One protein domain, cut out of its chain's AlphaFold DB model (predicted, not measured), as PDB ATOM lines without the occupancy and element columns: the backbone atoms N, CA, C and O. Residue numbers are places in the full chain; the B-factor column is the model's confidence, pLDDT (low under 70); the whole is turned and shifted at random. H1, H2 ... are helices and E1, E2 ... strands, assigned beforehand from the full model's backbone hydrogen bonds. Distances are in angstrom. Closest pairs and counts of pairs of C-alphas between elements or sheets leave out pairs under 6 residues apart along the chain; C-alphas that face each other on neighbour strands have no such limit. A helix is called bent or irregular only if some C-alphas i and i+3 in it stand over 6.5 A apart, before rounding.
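AT A GLANCE: This is residues 768 to 819 and 847 to 950 of the 1059 residues of an uncharacterized protein of Schistosoma mansoni (UniProt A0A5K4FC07). The model has two lobes: a larger one built on a small sheet of three strands, and a smaller one in which the helices H5 and H6 meet about perpendicular, with the strand E4 beside H5. In the larger lobe H4 runs along one face of the sheet with H3 packed on H4, H1 stands up from the opposite face, and H2 lies beside the edge strand E1; residues 911 to 914 lead across to the smaller lobe. The printed part has 156 residues with six named helices and four named strands, in the order H1 H2 H3 E1 H4 E2 E3 H5 E4 H6. The sheet has the order E1 - E3 - E2, all antiparallel, and the class is mixed, helices and strands. The whole is compact, with a radius of gyration of the C-alphas of 17.5 A, and it spans 52 by 42 by 29 A.

HOW THE PARTS SIT: The inner strand of the sheet is E3, residues 905 to 910. It forms a hairpin with the edge strand E2, residues 892 to 897, antiparallel at 158 degrees, with N 894 and O 908 at 2.9 A and N 908 and O 894 at 2.8 A, within hydrogen-bond range. The other edge strand, E1, residues 867 to 869, is antiparallel to E3 at 150 degrees, with N 867 and O 909 at 2.8 A. Residues 806 to 807 pair with residues 867 to 868 of E1, parallel. H4, residues 876 to 888, lies over E3 and E2 at a height over the sheet of 9.5 A; on the local plane it runs along the strands, at 10 degrees to E3. E1, H4 and E2 form a split strand-helix-strand unit, two strands running the same way with E3 between them, and its crossover is right-handed. H2, residues 808 to 813, is on the same face as H4, over none of the strands, and its closest C-alphas to E1 are those of Phe 808 and Ile 869, 5.4 A apart. H1, residues 788 to 794, is on the opposite face, which gives three layers, helices on both faces of a sheet; it lies over E2 at a height over the sheet of 7.7 A and stands up from the sheet at 54 degrees. H3, residues 848 to 860, only grazes the sheet with residues 855 to 859. H4 touches H3 with residues 881 to 886 alone, at a steep tilt of 43 degrees, the same way; the closest C-alphas are those of Glu 852 and His 885, 5.8 A apart. H2 and H3 only just touch, with 3 pairs of C-alphas within 8 A, the closest being those of Leu 811 and Tyr 854, 7.4 A apart. H5, residues 915 to 925, is not on the sheet and touches H6, residues 941 to 949, about perpendicular at 81 degrees; the closest C-alphas are those of Arg 920 and Leu 947, 5.9 A apart. E4, residues 931 to 935, pairs with no named strand; its closest C-alphas to H5 are those of Leu 933 and Leu 922, 6.2 A apart. Every O i to N i+4 pair is within hydrogen-bond range in H1, H3, H5 and H6; in H4 it is 7 of 9, and in H2 0 of 2, beside 2 of 3 O i to N i+3 pairs.

IN THESE COORDINATES: H1, 7 residues, begins at C-alpha 788, (26.087, -41.677, 31.418). H4 measures 19.2 A from first to last C-alpha, H3 18.2 A, E2 16.5 A, E3 16.3 A and H5 15.1 A. E3 begins at C-alpha 905, (16.737, -46.957, 18.332). H2 has 6 residues, E1 3, E4 5 and H6 9, and H6 ends at C-alpha 949, (46.943, -57.778, 42.646). H2 and H4 are irregular: C-alphas 809 and 812 are 7.1 A apart, and C-alphas 877 and 880 are 7.0 A apart.

THE WHOLE: The two C-alphas farthest apart are those of Ser 901 and Thr 941, 55.6 A. Residues 820 to 846 are not printed, and C-alphas 819 and 847 are 14.4 A apart across the cut, which lies between H2 and H3. The link from H1 to H2 is long, with 13 residues. Residues 768 to 787 hold no named element. Mean pLDDT of the printed part is 76.6; it is under 70 at residues 768 to 786, 790, 793 to 803 and 898 to 904.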
ATOM      1  N   ILE A 768      39.673 -35.910  29.917       66.79
ATOM      2  CA  ILE A 768      39.951 -35.286  28.618       66.79
ATOM      3  C   ILE A 768      38.617 -34.913  27.963       66.79
ATOM      4  O   ILE A 768      37.824 -35.792  27.630       66.79
ATOM      5  N   PHE A 769      38.397 -33.620  27.709       60.12
ATOM      6  CA  PHE A 769      37.335 -33.162  26.809       60.12
ATOM      7  C   PHE A 769      37.908 -32.921  25.413       60.12
ATOM      8  O   PHE A 769      38.778 -32.068  25.221       60.12
ATOM      9  N   SER A 770      37.382 -33.624  24.413       49.94
ATOM     10  CA  SER A 770      37.580 -33.255  23.012       49.94
ATOM     11  C   SER A 770      36.673 -32.065  22.683       49.94
ATOM     12  O   SER A 770      35.562 -32.266  22.229       49.94
ATOM     13  N   ARG A 771      37.156 -30.839  22.928       41.40
ATOM     14  CA  ARG A 771      36.712 -29.561  22.325       41.40
ATOM     15  C   ARG A 771      35.191 -29.247  22.352       41.40
ATOM     16  O   ARG A 771      34.426 -29.756  21.550       41.40
ATOM     17  N   GLU A 772      34.808 -28.268  23.179       42.45
ATOM     18  CA  GLU A 772      33.604 -27.410  23.033       42.45
ATOM     19  C   GLU A 772      32.202 -28.046  23.121       42.45
ATOM     20  O   GLU A 772      31.218 -27.317  23.018       42.45
ATOM     21  N   GLU A 773      32.060 -29.339  23.416       43.43
ATOM     22  CA  GLU A 773      30.779 -29.850  23.920       43.43
ATOM     23  C   GLU A 773      30.615 -29.412  25.385       43.43
ATOM     24  O   GLU A 773      31.000 -30.105  26.330       43.43
ATOM     25  N   GLU A 774      30.082 -28.202  25.578       43.96
ATOM     26  CA  GLU A 774      29.349 -27.861  26.795       43.96
ATOM     27  C   GLU A 774      28.208 -28.873  26.907       43.96
ATOM     28  O   GLU A 774      27.139 -28.700  26.326       43.96
ATOM     29  N   PHE A 775      28.447 -29.983  27.603       50.10
ATOM     30  CA  PHE A 775      27.348 -30.812  28.062       50.10
ATOM     31  C   PHE A 775      26.486 -29.898  28.930       50.10
ATOM     32  O   PHE A 775      26.960 -29.443  29.978       50.10
ATOM     33  N   GLU A 776      25.254 -29.607  28.490       44.96
ATOM     34  CA  GLU A 776      24.231 -29.137  29.418       44.96
ATOM     35  C   GLU A 776      24.308 -30.083  30.617       44.96
ATOM     36  O   GLU A 776      24.395 -31.303  30.437       44.96
ATOM     37  N   ASP A 777      24.418 -29.529  31.827       42.58
ATOM     38  CA  ASP A 777      24.305 -30.345  33.026       42.58
ATOM     39  C   ASP A 777      22.951 -31.048  32.910       42.58
ATOM     40  O   ASP A 777      21.911 -30.442  33.169       42.58
ATOM     41  N   ASP A 778      22.950 -32.310  32.484       42.28
ATOM     42  CA  ASP A 778      21.821 -33.200  32.676       42.28
ATOM     43  C   ASP A 778      21.680 -33.295  34.192       42.28
ATOM     44  O   ASP A 778      22.317 -34.114  34.860       42.28
ATOM     45  N   THR A 779      20.885 -32.374  34.737       43.23
ATOM     46  CA  THR A 779      20.693 -32.120  36.171       43.23
ATOM     47  C   THR A 779      20.294 -33.366  36.953       43.23
ATOM     48  O   THR A 779      20.312 -33.351  38.178       43.23
ATOM     49  N   THR A 780      19.944 -34.455  36.269       45.44
ATOM     50  CA  THR A 780      19.399 -35.657  36.879       45.44
ATOM     51  C   THR A 780      20.306 -36.889  36.876       45.44
ATOM     52  O   THR A 780      19.870 -37.879  37.456       45.44
ATOM     53  N   SER A 781      21.515 -36.909  36.281       54.90
ATOM     54  CA  SER A 781      22.366 -38.130  36.350       54.90
ATOM     55  C   SER A 781      23.754 -38.040  35.689       54.90
ATOM     56  O   SER A 781      24.036 -38.773  34.737       54.90
ATOM     57  N   SER A 782      24.651 -37.180  36.166       62.63
ATOM     58  CA  SER A 782      26.061 -37.250  35.759       62.63
ATOM     59  C   SER A 782      26.876 -38.035  36.792       62.63
ATOM     60  O   SER A 782      27.211 -37.483  37.838       62.63
ATOM     61  N   LEU A 783      27.205 -39.300  36.510       67.41
ATOM     62  CA  LEU A 783      28.105 -40.095  37.355       67.41
ATOM     63  C   LEU A 783      29.519 -39.521  37.220       67.41
ATOM     64  O   LEU A 783      30.023 -39.359  36.107       67.41
ATOM     65  N   TRP A 784      30.133 -39.140  38.341       68.39
ATOM     66  CA  TRP A 784      31.428 -38.445  38.356       68.39
ATOM     67  C   TRP A 784      31.422 -37.119  37.561       68.39
ATOM     68  O   TRP A 784      32.453 -36.639  37.099       68.39
ATOM     69  N   GLY A 785      30.260 -36.494  37.345       66.91
ATOM     70  CA  GLY A 785      30.149 -35.305  36.486       66.91
ATOM     71  C   GLY A 785      30.276 -35.583  34.978       66.91
ATOM     72  O   GLY A 785      30.377 -34.637  34.192       66.91
ATOM     73  N   ILE A 786      30.253 -36.857  34.571       69.75
ATOM     74  CA  ILE A 786      30.217 -37.302  33.176       69.75
ATOM     75  C   ILE A 786      28.793 -37.751  32.842       69.75
ATOM     76  O   ILE A 786      28.195 -38.512  33.608       69.75
ATOM     77  N   PRO A 787      28.230 -37.344  31.696       71.09
ATOM     78  CA  PRO A 787      26.996 -37.940  31.216       71.09
ATOM     79  C   PRO A 787      27.144 -39.455  31.018       71.09
ATOM     80  O   PRO A 787      28.101 -39.930  30.404       71.09
ATOM     81  N   GLU A 788      26.149 -40.209  31.481       72.08
ATOM     82  CA  GLU A 788      26.087 -41.677  31.418       72.08
ATOM     83  C   GLU A 788      26.426 -42.234  30.017       72.08
ATOM     84  O   GLU A 788      27.153 -43.218  29.884       72.08
ATOM     85  N   HIS A 789      25.994 -41.550  28.953       70.55
ATOM     86  CA  HIS A 789      26.252 -41.957  27.569       70.55
ATOM     87  C   HIS A 789      27.732 -41.867  27.147       70.55
ATOM     88  O   HIS A 789      28.184 -42.720  26.385       70.55
ATOM     89  N   VAL A 790      28.494 -40.884  27.645       69.41
ATOM     90  CA  VAL A 790      29.938 -40.733  27.358       69.41
ATOM     91  C   VAL A 790      30.735 -41.826  28.067       69.41
ATOM     92  O   VAL A 790      31.725 -42.333  27.533       69.41
ATOM     93  N   MET A 791      30.288 -42.222  29.263       70.72
ATOM     94  CA  MET A 791      30.884 -43.335  29.998       70.72
ATOM     95  C   MET A 791      30.725 -44.647  29.227       70.72
ATOM     96  O   MET A 791      31.686 -45.396  29.071       70.72
ATOM     97  N   VAL A 792      29.541 -44.905  28.671       71.44
ATOM     98  CA  VAL A 792      29.308 -46.106  27.856       71.44
ATOM     99  C   VAL A 792      30.227 -46.154  26.623       71.44
ATOM    100  O   VAL A 792      30.688 -47.234  26.272       71.44
ATOM    101  N   GLU A 793      30.557 -45.014  25.998       64.85
ATOM    102  CA  GLU A 793      31.433 -44.970  24.809       64.85
ATOM    103  C   GLU A 793      32.919 -45.207  25.089       64.85
ATOM    104  O   GLU A 793      33.606 -45.829  24.277       64.85
ATOM    105  N   ASN A 794      33.431 -44.660  26.194       60.65
ATOM    106  CA  ASN A 794      34.876 -44.554  26.415       60.65
ATOM    107  C   ASN A 794      35.408 -45.478  27.510       60.65
ATOM    108  O   ASN A 794      36.598 -45.768  27.541       60.65
ATOM    109  N   LEU A 795      34.557 -45.871  28.450       58.58
ATOM    110  CA  LEU A 795      34.976 -46.241  29.802       58.58
ATOM    111  C   LEU A 795      34.709 -47.703  30.120       58.58
ATOM    112  O   LEU A 795      35.354 -48.271  30.991       58.58
ATOM    113  N   MET A 796      33.685 -48.272  29.492       57.62
ATOM    114  CA  MET A 796      33.005 -49.397  30.116       57.62
ATOM    115  C   MET A 796      33.462 -50.737  29.568       57.62
ATOM    116  O   MET A 796      33.448 -51.710  30.304       57.62
ATOM    117  N   TRP A 797      33.912 -50.779  28.317       50.51
ATOM    118  CA  TRP A 797      34.283 -52.003  27.627       50.51
ATOM    119  C   TRP A 797      35.300 -51.684  26.558       50.51
ATOM    120  O   TRP A 797      35.201 -50.641  25.905       50.51
ATOM    121  N   GLY A 798      36.254 -52.594  26.341       42.91
ATOM    122  CA  GLY A 798      36.960 -52.607  25.066       42.91
ATOM    123  C   GLY A 798      35.905 -52.490  23.968       42.91
ATOM    124  O   GLY A 798      34.893 -53.188  24.025       42.91
ATOM    125  N   LYS A 799      36.096 -51.560  23.027       47.07
ATOM    126  CA  LYS A 799      35.155 -51.284  21.923       47.07
ATOM    127  C   LYS A 799      34.597 -52.558  21.263       47.07
ATOM    128  O   LYS A 799      33.504 -52.521  20.723       47.07
ATOM    129  N   GLU A 800      35.348 -53.651  21.359       49.09
ATOM    130  CA  GLU A 800      35.072 -55.000  20.876       49.09
ATOM    131  C   GLU A 800      33.799 -55.668  21.446       49.09
ATOM    132  O   GLU A 800      33.197 -56.462  20.733       49.09
ATOM    133  N   GLU A 801      33.330 -55.365  22.670       56.01
ATOM    134  CA  GLU A 801      32.107 -56.010  23.216       56.01
ATOM    135  C   GLU A 801      30.795 -55.294  22.859       56.01
ATOM    136  O   GLU A 801      29.727 -55.912  22.881       56.01
ATOM    137  N   LEU A 802      30.847 -54.009  22.479       56.72
ATOM    138  CA  LEU A 802      29.667 -53.297  21.962       56.72
ATOM    139  C   LEU A 802      29.154 -53.911  20.653       56.72
ATOM    140  O   LEU A 802      27.990 -53.718  20.304       56.72
ATOM    141  N   ASP A 803      29.996 -54.676  19.957       64.53
ATOM    142  CA  ASP A 803      29.630 -55.383  18.733       64.53
ATOM    143  C   ASP A 803      28.761 -56.632  19.000       64.53
ATOM    144  O   ASP A 803      28.113 -57.136  18.079       64.53
ATOM    145  N   SER A 804      28.684 -57.118  20.249       70.71
ATOM    146  CA  SER A 804      27.917 -58.317  20.621       70.71
ATOM    147  C   SER A 804      27.084 -58.154  21.906       70.71
ATOM    148  O   SER A 804      27.289 -58.903  22.866       70.71
ATOM    149  N   PRO A 805      26.123 -57.213  21.961       78.44
ATOM    150  CA  PRO A 805      25.255 -57.079  23.121       78.44
ATOM    151  C   PRO A 805      24.240 -58.230  23.179       78.44
ATOM    152  O   PRO A 805      23.710 -58.680  22.160       78.44
ATOM    153  N   ILE A 806      23.919 -58.676  24.390       83.48
ATOM    154  CA  ILE A 806      22.899 -59.698  24.635       83.48
ATOM    155  C   ILE A 806      21.521 -59.047  24.570       83.48
ATOM    156  O   ILE A 806      21.297 -57.968  25.110       83.48
ATOM    157  N   HIS A 807      20.563 -59.693  23.915       86.12
ATOM    158  CA  HIS A 807      19.194 -59.185  23.881       86.12
ATOM    159  C   HIS A 807      18.539 -59.339  25.261       86.12
ATOM    160  O   HIS A 807      18.640 -60.395  25.876       86.12
ATOM    161  N   PHE A 808      17.816 -58.322  25.741       86.05
ATOM    162  CA  PHE A 808      17.194 -58.331  27.079       86.05
ATOM    163  C   PHE A 808      16.287 -59.544  27.339       86.05
ATOM    164  O   PHE A 808      16.276 -60.099  28.433       86.05
ATOM    165  N   GLU A 809      15.579 -60.009  26.312       81.88
ATOM    166  CA  GLU A 809      14.733 -61.206  26.370       81.88
ATOM    167  C   GLU A 809      15.515 -62.524  26.501       81.88
ATOM    168  O   GLU A 809      14.962 -63.513  26.969       81.88
ATOM    169  N   GLN A 810      16.799 -62.535  26.135       86.10
ATOM    170  CA  GLN A 810      17.694 -63.691  26.248       86.10
ATOM    171  C   GLN A 810      18.432 -63.733  27.588       86.10
ATOM    172  O   GLN A 810      19.132 -64.704  27.860       86.10
ATOM    173  N   LEU A 811      18.276 -62.720  28.446       84.72
ATOM    174  CA  LEU A 811      18.994 -62.644  29.718       84.72
ATOM    175  C   LEU A 811      18.719 -63.854  30.628       84.72
ATOM    176  O   LEU A 811      19.621 -64.309  31.324       84.72
ATOM    177  N   GLU A 812      17.514 -64.430  30.562       83.23
ATOM    178  CA  GLU A 812      17.149 -65.652  31.299       83.23
ATOM    179  C   GLU A 812      18.003 -66.877  30.922       83.23
ATOM    180  O   GLU A 812      18.099 -67.819  31.701       83.23
ATOM    181  N   ALA A 813      18.656 -66.866  29.753       81.22
ATOM    182  CA  ALA A 813      19.594 -67.909  29.340       81.22
ATOM    183  C   ALA A 813      21.006 -67.724  29.927       81.22
ATOM    184  O   ALA A 813      21.820 -68.644  29.861       81.22
ATOM    185  N   HIS A 814      21.306 -66.546  30.479       78.78
ATOM    186  CA  HIS A 814      22.629 -66.178  30.987       78.78
ATOM    187  C   HIS A 814      22.660 -65.950  32.502       78.78
ATOM    188  O   HIS A 814      23.739 -65.969  33.094       78.78
ATOM    189  N   CYS A 815      21.512 -65.692  33.130       81.35
ATOM    190  CA  CYS A 815      21.417 -65.323  34.540       81.35
ATOM    191  C   CYS A 815      20.186 -65.962  35.192       81.35
ATOM    192  O   CYS A 815      19.132 -66.078  34.567       81.35
ATOM    193  N   GLU A 816      20.299 -66.324  36.470       81.18
ATOM    194  CA  GLU A 816      19.156 -66.781  37.259       81.18
ATOM    195  C   GLU A 816      18.276 -65.591  37.647       81.18
ATOM    196  O   GLU A 816      18.721 -64.652  38.306       81.18
ATOM    197  N   ILE A 817      17.013 -65.623  37.223       81.61
ATOM    198  CA  ILE A 817      16.066 -64.539  37.481       81.61
ATOM    199  C   ILE A 817      15.257 -64.868  38.739       81.61
ATOM    200  O   ILE A 817      14.678 -65.960  38.805       81.61
ATOM    201  N   PRO A 818      15.165 -63.946  39.719       76.82
ATOM    202  CA  PRO A 818      14.352 -64.140  40.913       76.82
ATOM    203  C   PRO A 818      12.923 -64.571  40.566       76.82
ATOM    204  O   PRO A 818      12.256 -63.975  39.716       76.82
ATOM    205  N   THR A 819      12.436 -65.619  41.231       70.91
ATOM    206  CA  THR A 819      11.067 -66.102  41.034       70.91
ATOM    207  C   THR A 819      10.079 -65.102  41.624       70.91
ATOM    208  O   THR A 819       9.930 -64.971  42.837       70.91
ATOM    209  N   SER A 847       5.402 -54.970  32.725       81.54
ATOM    210  CA  SER A 847       5.404 -54.757  34.176       81.54
ATOM    211  C   SER A 847       6.744 -54.194  34.646       81.54
ATOM    212  O   SER A 847       7.793 -54.794  34.408       81.54
ATOM    213  N   SER A 848       6.693 -53.083  35.388       82.71
ATOM    214  CA  SER A 848       7.860 -52.482  36.049       82.71
ATOM    215  C   SER A 848       8.592 -53.477  36.957       82.71
ATOM    216  O   SER A 848       9.816 -53.470  36.998       82.71
ATOM    217  N   ILE A 849       7.854 -54.358  37.641       84.26
ATOM    218  CA  ILE A 849       8.418 -55.346  38.574       84.26
ATOM    219  C   ILE A 849       9.255 -56.387  37.816       84.26
ATOM    220  O   ILE A 849      10.341 -56.752  38.253       84.26
ATOM    221  N   ILE A 850       8.778 -56.839  36.649       85.45
ATOM    222  CA  ILE A 850       9.503 -57.814  35.819       85.45
ATOM    223  C   ILE A 850      10.788 -57.189  35.272       85.45
ATOM    224  O   ILE A 850      11.843 -57.818  35.331       85.45
ATOM    225  N   ILE A 851      10.717 -55.947  34.782       87.95
ATOM    226  CA  ILE A 851      11.897 -55.203  34.318       87.95
ATOM    227  C   ILE A 851      12.936 -55.105  35.441       87.95
ATOM    228  O   ILE A 851      14.108 -55.408  35.218       87.95
ATOM    229  N   GLU A 852      12.507 -54.718  36.643       88.33
ATOM    230  CA  GLU A 852      13.378 -54.593  37.811       88.33
ATOM    231  C   GLU A 852      14.044 -55.925  38.179       88.33
ATOM    232  O   GLU A 852      15.253 -55.947  38.377       88.33
ATOM    233  N   SER A 853      13.314 -57.047  38.176       86.59
ATOM    234  CA  SER A 853      13.892 -58.371  38.462       86.59
ATOM    235  C   SER A 853      14.916 -58.836  37.425       86.59
ATOM    236  O   SER A 853      15.918 -59.447  37.792       86.59
ATOM    237  N   TYR A 854      14.700 -58.550  36.137       90.70
ATOM    238  CA  TYR A 854      15.681 -58.867  35.090       90.70
ATOM    239  C   TYR A 854      16.940 -58.008  35.246       90.70
ATOM    240  O   TYR A 854      18.052 -58.523  35.171       90.70
ATOM    241  N   LEU A 855      16.787 -56.707  35.508       89.84
ATOM    242  CA  LEU A 855      17.926 -55.817  35.742       89.84
ATOM    243  C   LEU A 855      18.682 -56.171  37.025       89.84
ATOM    244  O   LEU A 855      19.907 -56.133  37.022       89.84
ATOM    245  N   GLN A 856      17.976 -56.583  38.080       88.27
ATOM    246  CA  GLN A 856      18.571 -57.122  39.301       88.27
ATOM    247  C   GLN A 856      19.396 -58.379  39.008       88.27
ATOM    248  O   GLN A 856      20.545 -58.471  39.432       88.27
ATOM    249  N   ALA A 857      18.836 -59.334  38.258       86.29
ATOM    250  CA  ALA A 857      19.536 -60.556  37.869       86.29
ATOM    251  C   ALA A 857      20.775 -60.248  37.022       86.29
ATOM    252  O   ALA A 857      21.839 -60.826  37.238       86.29
ATOM    253  N   TYR A 858      20.666 -59.298  36.087       88.63
ATOM    254  CA  TYR A 858      21.822 -58.829  35.339       88.63
ATOM    255  C   TYR A 858      22.864 -58.232  36.274       88.63
ATOM    256  O   TYR A 858      23.999 -58.687  36.224       88.63
ATOM    257  N   ALA A 859      22.499 -57.284  37.139       83.43
ATOM    258  CA  ALA A 859      23.417 -56.639  38.072       83.43
ATOM    259  C   ALA A 859      24.157 -57.660  38.950       83.43
ATOM    260  O   ALA A 859      25.378 -57.597  39.030       83.43
ATOM    261  N   ALA A 860      23.440 -58.649  39.492       82.87
ATOM    262  CA  ALA A 860      23.989 -59.707  40.344       82.87
ATOM    263  C   ALA A 860      24.776 -60.797  39.590       82.87
ATOM    264  O   ALA A 860      25.475 -61.598  40.203       82.87
ATOM    265  N   SER A 861      24.649 -60.884  38.265       81.82
ATOM    266  CA  SER A 861      25.326 -61.934  37.501       81.82
ATOM    267  C   SER A 861      26.834 -61.698  37.359       81.82
ATOM    268  O   SER A 861      27.335 -60.586  37.501       81.82
ATOM    269  N   ALA A 862      27.565 -62.725  36.933       72.97
ATOM    270  CA  ALA A 862      28.913 -62.558  36.395       72.97
ATOM    271  C   ALA A 862      28.905 -62.118  34.918       72.97
ATOM    272  O   ALA A 862      29.965 -62.028  34.312       72.97
ATOM    273  N   LEU A 863      27.734 -61.889  34.301       76.12
ATOM    274  CA  LEU A 863      27.653 -61.513  32.893       76.12
ATOM    275  C   LEU A 863      28.133 -60.083  32.738       76.12
ATOM    276  O   LEU A 863      27.514 -59.154  33.253       76.12
ATOM    277  N   VAL A 864      29.234 -59.918  32.033       73.98
ATOM    278  CA  VAL A 864      29.891 -58.627  31.956       73.98
ATOM    279  C   VAL A 864      29.409 -57.900  30.657       73.98
ATOM    280  O   VAL A 864      29.131 -56.705  30.689       73.98
ATOM    281  N   SER A 865      29.078 -58.627  29.579       80.13
ATOM    282  CA  SER A 865      28.613 -58.057  28.298       80.13
ATOM    283  C   SER A 865      27.361 -57.153  28.379       80.13
ATOM    284  O   SER A 865      26.457 -57.425  29.180       80.13
ATOM    285  N   PRO A 866      27.263 -56.096  27.540       83.47
ATOM    286  CA  PRO A 866      26.114 -55.188  27.507       83.47
ATOM    287  C   PRO A 866      24.795 -55.867  27.132       83.47
ATOM    288  O   PRO A 866      24.765 -56.792  26.320       83.47
ATOM    289  N   ILE A 867      23.685 -55.338  27.644       87.10
ATOM    290  CA  ILE A 867      22.333 -55.717  27.240       87.10
ATOM    291  C   ILE A 867      21.762 -54.702  26.253       87.10
ATOM    292  O   ILE A 867      21.839 -53.498  26.475       87.10
ATOM    293  N   CYS A 868      21.107 -55.187  25.201       87.77
ATOM    294  CA  CYS A 868      20.341 -54.391  24.256       87.77
ATOM    295  C   CYS A 868      18.828 -54.605  24.434       87.77
ATOM    296  O   CYS A 868      18.321 -55.731  24.389       87.77
ATOM    297  N   ILE A 869      18.098 -53.505  24.607       88.38
ATOM    298  CA  ILE A 869      16.642 -53.448  24.747       88.38
ATOM    299  C   ILE A 869      16.063 -52.768  23.510       88.38
ATOM    300  O   ILE A 869      16.277 -51.580  23.257       88.38
ATOM    301  N   PHE A 870      15.295 -53.529  22.738       87.37
ATOM    302  CA  PHE A 870      14.594 -53.021  21.566       87.37
ATOM    303  C   PHE A 870      13.185 -52.529  21.924       87.37
ATOM    304  O   PHE A 870      12.552 -53.086  22.829       87.37
ATOM    305  N   PRO A 871      12.639 -51.557  21.166       84.19
ATOM    306  CA  PRO A 871      11.273 -51.054  21.344       84.19
ATOM    307  C   PRO A 871      10.199 -52.144  21.211       84.19
ATOM    308  O   PRO A 871       9.094 -51.992  21.723       84.19
ATOM    309  N   THR A 872      10.514 -53.239  20.512       82.56
ATOM    310  CA  THR A 872       9.643 -54.410  20.341       82.56
ATOM    311  C   THR A 872       9.493 -55.242  21.613       82.56
ATOM    312  O   THR A 872       8.497 -55.942  21.750       82.56
ATOM    313  N   VAL A 873      10.474 -55.180  22.518       83.87
ATOM    314  CA  VAL A 873      10.517 -55.951  23.770       83.87
ATOM    315  C   VAL A 873      10.015 -55.096  24.928       83.87
ATOM    316  O   VAL A 873       9.141 -55.518  25.682       83.87
ATOM    317  N   VAL A 874      10.535 -53.870  25.039       84.52
ATOM    318  CA  VAL A 874      10.097 -52.870  26.017       84.52
ATOM    319  C   VAL A 874       9.701 -51.600  25.260       84.52
ATOM    320  O   VAL A 874      10.572 -50.987  24.634       84.52
ATOM    321  N   PRO A 875       8.427 -51.169  25.322       84.28
ATOM    322  CA  PRO A 875       7.982 -49.932  24.687       84.28
ATOM    323  C   PRO A 875       8.815 -48.719  25.122       84.28
ATOM    324  O   PRO A 875       9.149 -48.589  26.300       84.28
ATOM    325  N   ASN A 876       9.061 -47.776  24.205       84.70
ATOM    326  CA  ASN A 876       9.830 -46.549  24.481       84.70
ATOM    327  C   ASN A 876       9.299 -45.750  25.684       84.70
ATOM    328  O   ASN A 876      10.068 -45.088  26.375       84.70
ATOM    329  N   SER A 877       7.994 -45.825  25.966       83.57
ATOM    330  CA  SER A 877       7.374 -45.177  27.129       83.57
ATOM    331  C   SER A 877       7.876 -45.713  28.475       83.57
ATOM    332  O   SER A 877       7.800 -45.001  29.469       83.57
ATOM    333  N   LEU A 878       8.377 -46.952  28.516       86.61
ATOM    334  CA  LEU A 878       8.940 -47.587  29.711       86.61
ATOM    335  C   LEU A 878      10.466 -47.470  29.783       86.61
ATOM    336  O   LEU A 878      11.044 -47.829  30.801       86.61
ATOM    337  N   TRP A 879      11.139 -46.943  28.756       88.84
ATOM    338  CA  TRP A 879      12.593 -46.757  28.797       88.84
ATOM    339  C   TRP A 879      13.061 -45.881  29.963       88.84
ATOM    340  O   TRP A 879      14.003 -46.298  30.631       88.84
ATOM    341  N   PRO A 880      12.394 -44.763  30.314       86.59
ATOM    342  CA  PRO A 880      12.757 -44.009  31.513       86.59
ATOM    343  C   PRO A 880      12.681 -44.851  32.796       86.59
ATOM    344  O   PRO A 880      13.506 -44.685  33.688       86.59
ATOM    345  N   VAL A 881      11.736 -45.798  32.872       86.41
ATOM    346  CA  VAL A 881      11.590 -46.731  34.004       86.41
ATOM    347  C   VAL A 881      12.729 -47.752  34.016       86.41
ATOM    348  O   VAL A 881      13.309 -48.009  35.066       86.41
ATOM    349  N   VAL A 882      13.105 -48.297  32.854       88.13
ATOM    350  CA  VAL A 882      14.287 -49.167  32.718       88.13
ATOM    351  C   VAL A 882      15.542 -48.430  33.176       88.13
ATOM    352  O   VAL A 882      16.304 -48.978  33.962       88.13
ATOM    353  N   GLN A 883      15.753 -47.194  32.720       87.46
ATOM    354  CA  GLN A 883      16.905 -46.379  33.114       87.46
ATOM    355  C   GLN A 883      16.891 -46.091  34.618       87.46
ATOM    356  O   GLN A 883      17.923 -46.202  35.274       87.46
ATOM    357  N   GLN A 884      15.724 -45.787  35.191       84.79
ATOM    358  CA  GLN A 884      15.565 -45.595  36.631       84.79
ATOM    359  C   GLN A 884      15.955 -46.852  37.423       84.79
ATOM    360  O   GLN A 884      16.717 -46.753  38.383       84.79
ATOM    361  N   HIS A 885      15.479 -48.031  37.019       86.50
ATOM    362  CA  HIS A 885      15.830 -49.301  37.664       86.50
ATOM    363  C   HIS A 885      17.289 -49.687  37.447       86.50
ATOM    364  O   HIS A 885      17.956 -50.102  38.387       86.50
ATOM    365  N   ALA A 886      17.815 -49.504  36.236       85.63
ATOM    366  CA  ALA A 886      19.216 -49.754  35.919       85.63
ATOM    367  C   ALA A 886      20.122 -48.930  36.845       85.63
ATOM    368  O   ALA A 886      21.022 -49.480  37.476       85.63
ATOM    369  N   ARG A 887      19.806 -47.643  37.027       79.61
ATOM    370  CA  ARG A 887      20.516 -46.751  37.952       79.61
ATOM    371  C   ARG A 887      20.426 -47.197  39.405       79.61
ATOM    372  O   ARG A 887      21.440 -47.146  40.094       79.61
ATOM    373  N   ARG A 888      19.254 -47.656  39.868       76.72
ATOM    374  CA  ARG A 888      19.097 -48.221  41.225       76.72
ATOM    375  C   ARG A 888      20.047 -49.393  41.467       76.72
ATOM    376  O   ARG A 888      20.587 -49.512  42.556       76.72
ATOM    377  N   TRP A 889      20.292 -50.200  40.438       81.20
ATOM    378  CA  TRP A 889      21.238 -51.316  40.470       81.20
ATOM    379  C   TRP A 889      22.677 -50.930  40.075       81.20
ATOM    380  O   TRP A 889      23.505 -51.802  39.833       81.20
ATOM    381  N   GLY A 890      23.000 -49.634  39.972       75.64
ATOM    382  CA  GLY A 890      24.345 -49.151  39.633       75.64
ATOM    383  C   GLY A 890      24.761 -49.356  38.170       75.64
ATOM    384  O   GLY A 890      25.918 -49.113  37.822       75.64
ATOM    385  N   LEU A 891      23.843 -49.766  37.301       83.58
ATOM    386  CA  LEU A 891      24.080 -49.973  35.875       83.58
ATOM    387  C   LEU A 891      24.057 -48.641  35.117       83.58
ATOM    388  O   LEU A 891      23.413 -47.681  35.543       83.58
ATOM    389  N   LEU A 892      24.751 -48.602  33.978       81.06
ATOM    390  CA  LEU A 892      24.717 -47.473  33.048       81.06
ATOM    391  C   LEU A 892      23.839 -47.805  31.849       81.06
ATOM    392  O   LEU A 892      23.727 -48.958  31.446       81.06
ATOM    393  N   SER A 893      23.247 -46.788  31.252       83.55
ATOM    394  CA  SER A 893      22.260 -46.892  30.201       83.55
ATOM    395  C   SER A 893      22.448 -45.802  29.151       83.55
ATOM    396  O   SER A 893      22.800 -44.659  29.448       83.55
ATOM    397  N   ARG A 894      22.209 -46.154  27.890       83.25
ATOM    398  CA  ARG A 894      22.310 -45.230  26.760       83.25
ATOM    399  C   ARG A 894      21.281 -45.572  25.699       83.25
ATOM    400  O   ARG A 894      21.171 -46.723  25.295       83.25
ATOM    401  N   VAL A 895      20.605 -44.560  25.166       82.67
ATOM    402  CA  VAL A 895      19.839 -44.714  23.927       82.67
ATOM    403  C   VAL A 895      20.794 -44.608  22.739       82.67
ATOM    404  O   VAL A 895      21.391 -43.558  22.499       82.67
ATOM    405  N   GLU A 896      20.951 -45.699  22.001       77.52
ATOM    406  CA  GLU A 896      21.678 -45.724  20.740       77.52
ATOM    407  C   GLU A 896      20.694 -45.528  19.580       77.52
ATOM    408  O   GLU A 896      19.678 -46.216  19.471       77.52
ATOM    409  N   VAL A 897      20.999 -44.584  18.689       71.62
ATOM    410  CA  VAL A 897      20.265 -44.387  17.435       71.62
ATOM    411  C   VAL A 897      21.176 -44.826  16.295       71.62
ATOM    412  O   VAL A 897      22.085 -44.089  15.902       71.62
ATOM    413  N   LYS A 898      20.949 -46.028  15.754       62.46
ATOM    414  CA  LYS A 898      21.691 -46.504  14.580       62.46
ATOM    415  C   LYS A 898      21.424 -45.564  13.400       62.46
ATOM    416  O   LYS A 898      20.284 -45.373  12.994       62.46
ATOM    417  N   ARG A 899      22.486 -44.973  12.837       50.70
ATOM    418  CA  ARG A 899      22.414 -44.069  11.666       50.70
ATOM    419  C   ARG A 899      22.264 -44.802  10.322       50.70
ATOM    420  O   ARG A 899      22.320 -44.167   9.273       50.70
ATOM    421  N   SER A 900      22.108 -46.126  10.328       49.96
ATOM    422  CA  SER A 900      21.760 -46.897   9.129       49.96
ATOM    423  C   SER A 900      20.288 -46.688   8.754       49.96
ATOM    424  O   SER A 900      19.496 -46.262   9.581       49.96
ATOM    425  N   SER A 901      19.922 -46.997   7.509       54.41
ATOM    426  CA  SER A 901      18.632 -46.694   6.859       54.41
ATOM    427  C   SER A 901      17.343 -47.093   7.596       54.41
ATOM    428  O   SER A 901      16.282 -46.617   7.202       54.41
ATOM    429  N   ASP A 902      17.427 -47.908   8.648       53.42
ATOM    430  CA  ASP A 902      16.336 -48.156   9.591       53.42
ATOM    431  C   ASP A 902      16.620 -47.438  10.922       53.42
ATOM    432  O   ASP A 902      17.615 -47.761  11.581       53.42
ATOM    433  N   PRO A 903      15.756 -46.504  11.366       50.23
ATOM    434  CA  PRO A 903      15.880 -45.841  12.659       50.23
ATOM    435  C   PRO A 903      15.423 -46.785  13.780       50.23
ATOM    436  O   PRO A 903      14.479 -46.499  14.513       50.23
ATOM    437  N   SER A 904      16.062 -47.947  13.916       68.51
ATOM    438  CA  SER A 904      15.893 -48.774  15.105       68.51
ATOM    439  C   SER A 904      16.750 -48.169  16.215       68.51
ATOM    440  O   SER A 904      17.954 -48.420  16.289       68.51
ATOM    441  N   SER A 905      16.144 -47.329  17.050       81.89
ATOM    442  CA  SER A 905      16.737 -46.957  18.332       81.89
ATOM    443  C   SER A 905      16.695 -48.158  19.273       81.89
ATOM    444  O   SER A 905      15.665 -48.831  19.342       81.89
ATOM    445  N   CYS A 906      17.759 -48.398  20.024       85.26
ATOM    446  CA  CYS A 906      17.768 -49.365  21.117       85.26
ATOM    447  C   CYS A 906      18.319 -48.724  22.392       85.26
ATOM    448  O   CYS A 906      19.086 -47.764  22.346       85.26
ATOM    449  N   LEU A 907      17.895 -49.242  23.537       87.28
ATOM    450  CA  LEU A 907      18.421 -48.865  24.840       87.28
ATOM    451  C   LEU A 907      19.473 -49.899  25.247       87.28
ATOM    452  O   LEU A 907      19.163 -51.075  25.406       87.28
ATOM    453  N   ILE A 908      20.718 -49.463  25.395       85.49
ATOM    454  CA  ILE A 908      21.824 -50.276  25.897       85.49
ATOM    455  C   ILE A 908      21.886 -50.129  27.416       85.49
ATOM    456  O   ILE A 908      21.763 -49.012  27.914       85.49
ATOM    457  N   VAL A 909      22.103 -51.231  28.134       86.03
ATOM    458  CA  VAL A 909      22.379 -51.268  29.576       86.03
ATOM    459  C   VAL A 909      23.690 -52.021  29.822       86.03
ATOM    460  O   VAL A 909      23.849 -53.141  29.349       86.03
ATOM    461  N   CYS A 910      24.628 -51.430  30.562       83.23
ATOM    462  CA  CYS A 910      25.973 -51.961  30.802       83.23
ATOM    463  C   CYS A 910      26.324 -51.975  32.296       83.23
ATOM    464  O   CYS A 910      25.917 -51.087  33.050       83.23
ATOM    465  N   LYS A 911      27.176 -52.921  32.708       79.51
ATOM    466  CA  LYS A 911      27.814 -52.931  34.035       79.51
ATOM    467  C   LYS A 911      29.054 -52.069  34.113       79.51
ATOM    468  O   LYS A 911      29.827 -52.038  33.161       79.51
ATOM    469  N   ARG A 912      29.270 -51.453  35.280       74.31
ATOM    470  CA  ARG A 912      30.504 -50.726  35.603       74.31
ATOM    471  C   ARG A 912      31.704 -51.657  35.537       74.31
ATOM    472  O   ARG A 912      31.632 -52.813  35.940       74.31
ATOM    473  N   VAL A 913      32.819 -51.108  35.076       72.55
ATOM    474  CA  VAL A 913      34.109 -51.776  35.192       72.55
ATOM    475  C   VAL A 913      34.494 -51.867  36.669       72.55
ATOM    476  O   VAL A 913      34.320 -50.870  37.380       72.55
ATOM    477  N   PRO A 914      35.053 -53.001  37.136       76.40
ATOM    478  CA  PRO A 914      35.587 -53.086  38.486       76.40
ATOM    479  C   PRO A 914      36.613 -51.977  38.727       76.40
ATOM    480  O   PRO A 914      37.580 -51.817  37.974       76.40
ATOM    481  N   LEU A 915      36.391 -51.182  39.776       83.97
ATOM    482  CA  LEU A 915      37.211 -50.007  40.072       83.97
ATOM    483  C   LEU A 915      38.685 -50.385  40.292       83.97
ATOM    484  O   LEU A 915      39.580 -49.642  39.891       83.97
ATOM    485  N   SER A 916      38.931 -51.558  40.879       85.60
ATOM    486  CA  SER A 916      40.248 -52.176  41.066       85.60
ATOM    487  C   SER A 916      41.021 -52.278  39.740       85.60
ATOM    488  O   SER A 916      42.143 -51.778  39.615       85.60
ATOM    489  N   ARG A 917      40.380 -52.838  38.710       85.15
ATOM    490  CA  ARG A 917      40.938 -53.020  37.363       85.15
ATOM    491  C   ARG A 917      41.112 -51.698  36.614       85.15
ATOM    492  O   ARG A 917      42.131 -51.494  35.953       85.15
ATOM    493  N   LEU A 918      40.157 -50.772  36.750       84.94
ATOM    494  CA  LEU A 918      40.264 -49.422  36.183       84.94
ATOM    495  C   LEU A 918      41.468 -48.672  36.759       84.94
ATOM    496  O   LEU A 918      42.288 -48.157  36.000       84.94
ATOM    497  N   LYS A 919      41.614 -48.659  38.088       90.89
ATOM    498  CA  LYS A 919      42.764 -48.058  38.774       90.89
ATOM    499  C   LYS A 919      44.075 -48.699  38.327       90.89
ATOM    500  O   LYS A 919      45.013 -47.974  38.003       90.89
ATOM    501  N   ARG A 920      44.134 -50.035  38.232       90.75
ATOM    502  CA  ARG A 920      45.303 -50.771  37.718       90.75
ATOM    503  C   ARG A 920      45.697 -50.295  36.321       90.75
ATOM    504  O   ARG A 920      46.847 -49.914  36.103       90.75
ATOM    505  N   SER A 921      44.749 -50.294  35.386       87.61
ATOM    506  CA  SER A 921      44.995 -49.869  34.006       87.61
ATOM    507  C   SER A 921      45.385 -48.403  33.899       87.61
ATOM    508  O   SER A 921      46.327 -48.093  33.173       87.61
ATOM    509  N   LEU A 922      44.736 -47.511  34.651       89.13
ATOM    510  CA  LEU A 922      45.108 -46.097  34.700       89.13
ATOM    511  C   LEU A 922      46.517 -45.895  35.253       89.13
ATOM    512  O   LEU A 922      47.268 -45.086  34.718       89.13
ATOM    513  N   TYR A 923      46.906 -46.643  36.284       91.84
ATOM    514  CA  TYR A 923      48.229 -46.525  36.890       91.84
ATOM    515  C   TYR A 923      49.369 -46.954  35.950       91.84
ATOM    516  O   TYR A 923      50.436 -46.325  35.923       91.84
ATOM    517  N   ASP A 924      49.129 -47.999  35.153       89.76
ATOM    518  CA  ASP A 924      50.097 -48.537  34.195       89.76
ATOM    519  C   ASP A 924      50.137 -47.741  32.885       89.76
ATOM    520  O   ASP A 924      51.215 -47.379  32.413       89.76
ATOM    521  N   GLN A 925      48.970 -47.465  32.296       86.36
ATOM    522  CA  GLN A 925      48.845 -46.876  30.957       86.36
ATOM    523  C   GLN A 925      48.700 -45.352  30.976       86.36
ATOM    524  O   GLN A 925      48.743 -44.731  29.918       86.36
ATOM    525  N   GLN A 926      48.527 -44.742  32.156       86.89
ATOM    526  CA  GLN A 926      48.272 -43.309  32.386       86.89
ATOM    527  C   GLN A 926      46.975 -42.765  31.770       86.89
ATOM    528  O   GLN A 926      46.547 -41.669  32.118       86.89
ATOM    529  N   GLN A 927      46.323 -43.514  30.888       83.39
ATOM    530  CA  GLN A 927      45.070 -43.144  30.255       83.39
ATOM    531  C   GLN A 927      44.222 -44.393  30.024       83.39
ATOM    532  O   GLN A 927      44.730 -45.425  29.592       83.39
ATOM    533  N   TYR A 928      42.921 -44.274  30.266       79.11
ATOM    534  CA  TYR A 928      41.941 -45.280  29.886       79.11
ATOM    535  C   TYR A 928      40.622 -44.589  29.535       79.11
ATOM    536  O   TYR A 928      40.005 -43.931  30.377       79.11
ATOM    537  N   GLY A 929      40.203 -44.683  28.271       75.09
ATOM    538  CA  GLY A 929      39.015 -43.976  27.801       75.09
ATOM    539  C   GLY A 929      39.140 -42.457  27.935       75.09
ATOM    540  O   GLY A 929      40.101 -41.852  27.455       75.09
ATOM    541  N   CYS A 930      38.164 -41.850  28.616       74.46
ATOM    542  CA  CYS A 930      38.150 -40.423  28.938       74.46
ATOM    543  C   CYS A 930      38.922 -40.062  30.221       74.46
ATOM    544  O   CYS A 930      39.034 -38.876  30.524       74.46
ATOM    545  N   PHE A 931      39.453 -41.045  30.961       84.45
ATOM    546  CA  PHE A 931      40.204 -40.834  32.203       84.45
ATOM    547  C   PHE A 931      41.692 -40.709  31.916       84.45
ATOM    548  O   PHE A 931      42.266 -41.506  31.170       84.45
ATOM    549  N   TYR A 932      42.318 -39.741  32.575       85.65
ATOM    550  CA  TYR A 932      43.752 -39.521  32.540       85.65
ATOM    551  C   TYR A 932      44.316 -39.457  33.955       85.65
ATOM    552  O   TYR A 932      43.780 -38.759  34.817       85.65
ATOM    553  N   LEU A 933      45.418 -40.157  34.184       89.38
ATOM    554  CA  LEU A 933      46.193 -40.062  35.407       89.38
ATOM    555  C   LEU A 933      47.100 -38.830  35.327       89.38
ATOM    556  O   LEU A 933      48.145 -38.847  34.681       89.38
ATOM    557  N   ILE A 934      46.683 -37.753  35.984       86.59
ATOM    558  CA  ILE A 934      47.407 -36.477  36.026       86.59
ATOM    559  C   ILE A 934      48.634 -36.587  36.933       86.59
ATOM    560  O   ILE A 934      49.679 -36.004  36.644       86.59
ATOM    561  N   ASP A 935      48.492 -37.295  38.052       87.88
ATOM    562  CA  ASP A 935      49.546 -37.475  39.041       87.88
ATOM    563  C   ASP A 935      49.504 -38.893  39.606       87.88
ATOM    564  O   ASP A 935      48.423 -39.425  39.865       87.88
ATOM    565  N   LYS A 936      50.675 -39.501  39.805       88.56
ATOM    566  CA  LYS A 936      50.780 -40.846  40.382       88.56
ATOM    567  C   LYS A 936      50.655 -40.845  41.903       88.56
ATOM    568  O   LYS A 936      50.357 -41.900  42.452       88.56
ATOM    569  N   GLY A 937      50.862 -39.700  42.556       88.51
ATOM    570  CA  GLY A 937      50.952 -39.641  44.015       88.51
ATOM    571  C   GLY A 937      52.140 -40.444  44.560       88.51
ATOM    572  O   GLY A 937      52.998 -40.907  43.804       88.51
ATOM    573  N   ASP A 938      52.177 -40.607  45.880       90.20
ATOM    574  CA  ASP A 938      53.170 -41.407  46.604       90.20
ATOM    575  C   ASP A 938      52.445 -42.474  47.434       90.20
ATOM    576  O   ASP A 938      52.188 -42.321  48.631       90.20
ATOM    577  N   LEU A 939      52.018 -43.532  46.740       89.84
ATOM    578  CA  LEU A 939      51.277 -44.641  47.332       89.84
ATOM    579  C   LEU A 939      52.165 -45.469  48.265       89.84
ATOM    580  O   LEU A 939      53.318 -45.778  47.953       89.84
ATOM    581  N   THR A 940      51.590 -45.927  49.377       89.29
ATOM    582  CA  THR A 940      52.268 -46.844  50.300       89.29
ATOM    583  C   THR A 940      52.614 -48.172  49.613       89.29
ATOM    584  O   THR A 940      51.949 -48.613  48.672       89.29
ATOM    585  N   THR A 941      53.647 -48.870  50.101       88.94
ATOM    586  CA  THR A 941      54.049 -50.186  49.566       88.94
ATOM    587  C   THR A 941      52.903 -51.202  49.603       88.94
ATOM    588  O   THR A 941      52.767 -52.028  48.699       88.94
ATOM    589  N   GLU A 942      52.060 -51.135  50.635       87.94
ATOM    590  CA  GLU A 942      50.882 -51.991  50.783       87.94
ATOM    591  C   GLU A 942      49.795 -51.640  49.764       87.94
ATOM    592  O   GLU A 942      49.238 -52.544  49.138       87.94
ATOM    593  N   ALA A 943      49.539 -50.349  49.531       89.08
ATOM    594  CA  ALA A 943      48.605 -49.892  48.506       89.08
ATOM    595  C   ALA A 943      49.058 -50.283  47.096       89.08
ATOM    596  O   ALA A 943      48.258 -50.796  46.317       89.08
ATOM    597  N   LEU A 944      50.348 -50.132  46.786       91.00
ATOM    598  CA  LEU A 944      50.909 -50.599  45.519       91.00
ATOM    599  C   LEU A 944      50.731 -52.108  45.362       91.00
ATOM    600  O   LEU A 944      50.277 -52.560  44.317       91.00
ATOM    601  N   LYS A 945      51.032 -52.898  46.399       91.02
ATOM    602  CA  LYS A 945      50.841 -54.353  46.359       91.02
ATOM    603  C   LYS A 945      49.381 -54.723  46.075       91.02
ATOM    604  O   LYS A 945      49.156 -55.570  45.216       91.02
ATOM    605  N   ARG A 946      48.414 -54.080  46.743       89.57
ATOM    606  CA  ARG A 946      46.972 -54.281  46.498       89.57
ATOM    607  C   ARG A 946      46.575 -53.875  45.080       89.57
ATOM    608  O   ARG A 946      45.892 -54.627  44.396       89.57
ATOM    609  N   LEU A 947      47.079 -52.742  44.593       90.72
ATOM    610  CA  LEU A 947      46.850 -52.295  43.222       90.72
ATOM    611  C   LEU A 947      47.374 -53.313  42.202       90.72
ATOM    612  O   LEU A 947      46.667 -53.625  41.255       90.72
ATOM    613  N   TYR A 948      48.580 -53.855  42.403       91.36
ATOM    614  CA  TYR A 948      49.203 -54.847  41.516       91.36
ATOM    615  C   TYR A 948      48.565 -56.245  41.581       91.36
ATOM    616  O   TYR A 948      48.842 -57.056  40.700       91.36
ATOM    617  N   GLN A 949      47.724 -56.535  42.581       88.98
ATOM    618  CA  GLN A 949      46.943 -57.778  42.646       88.98
ATOM    619  C   GLN A 949      45.744 -57.779  41.687       88.98
ATOM    620  O   GLN A 949      45.256 -58.852  41.346       88.98
ATOM    621  N   ALA A 950      45.280 -56.608  41.243       84.86
ATOM    622  CA  ALA A 950      44.170 -56.499  40.304       84.86
ATOM    623  C   ALA A 950      44.616 -56.729  38.848       84.86
ATOM    624  O   ALA A 950      45.671 -56.254  38.414       84.86
TER     625      ALA A 950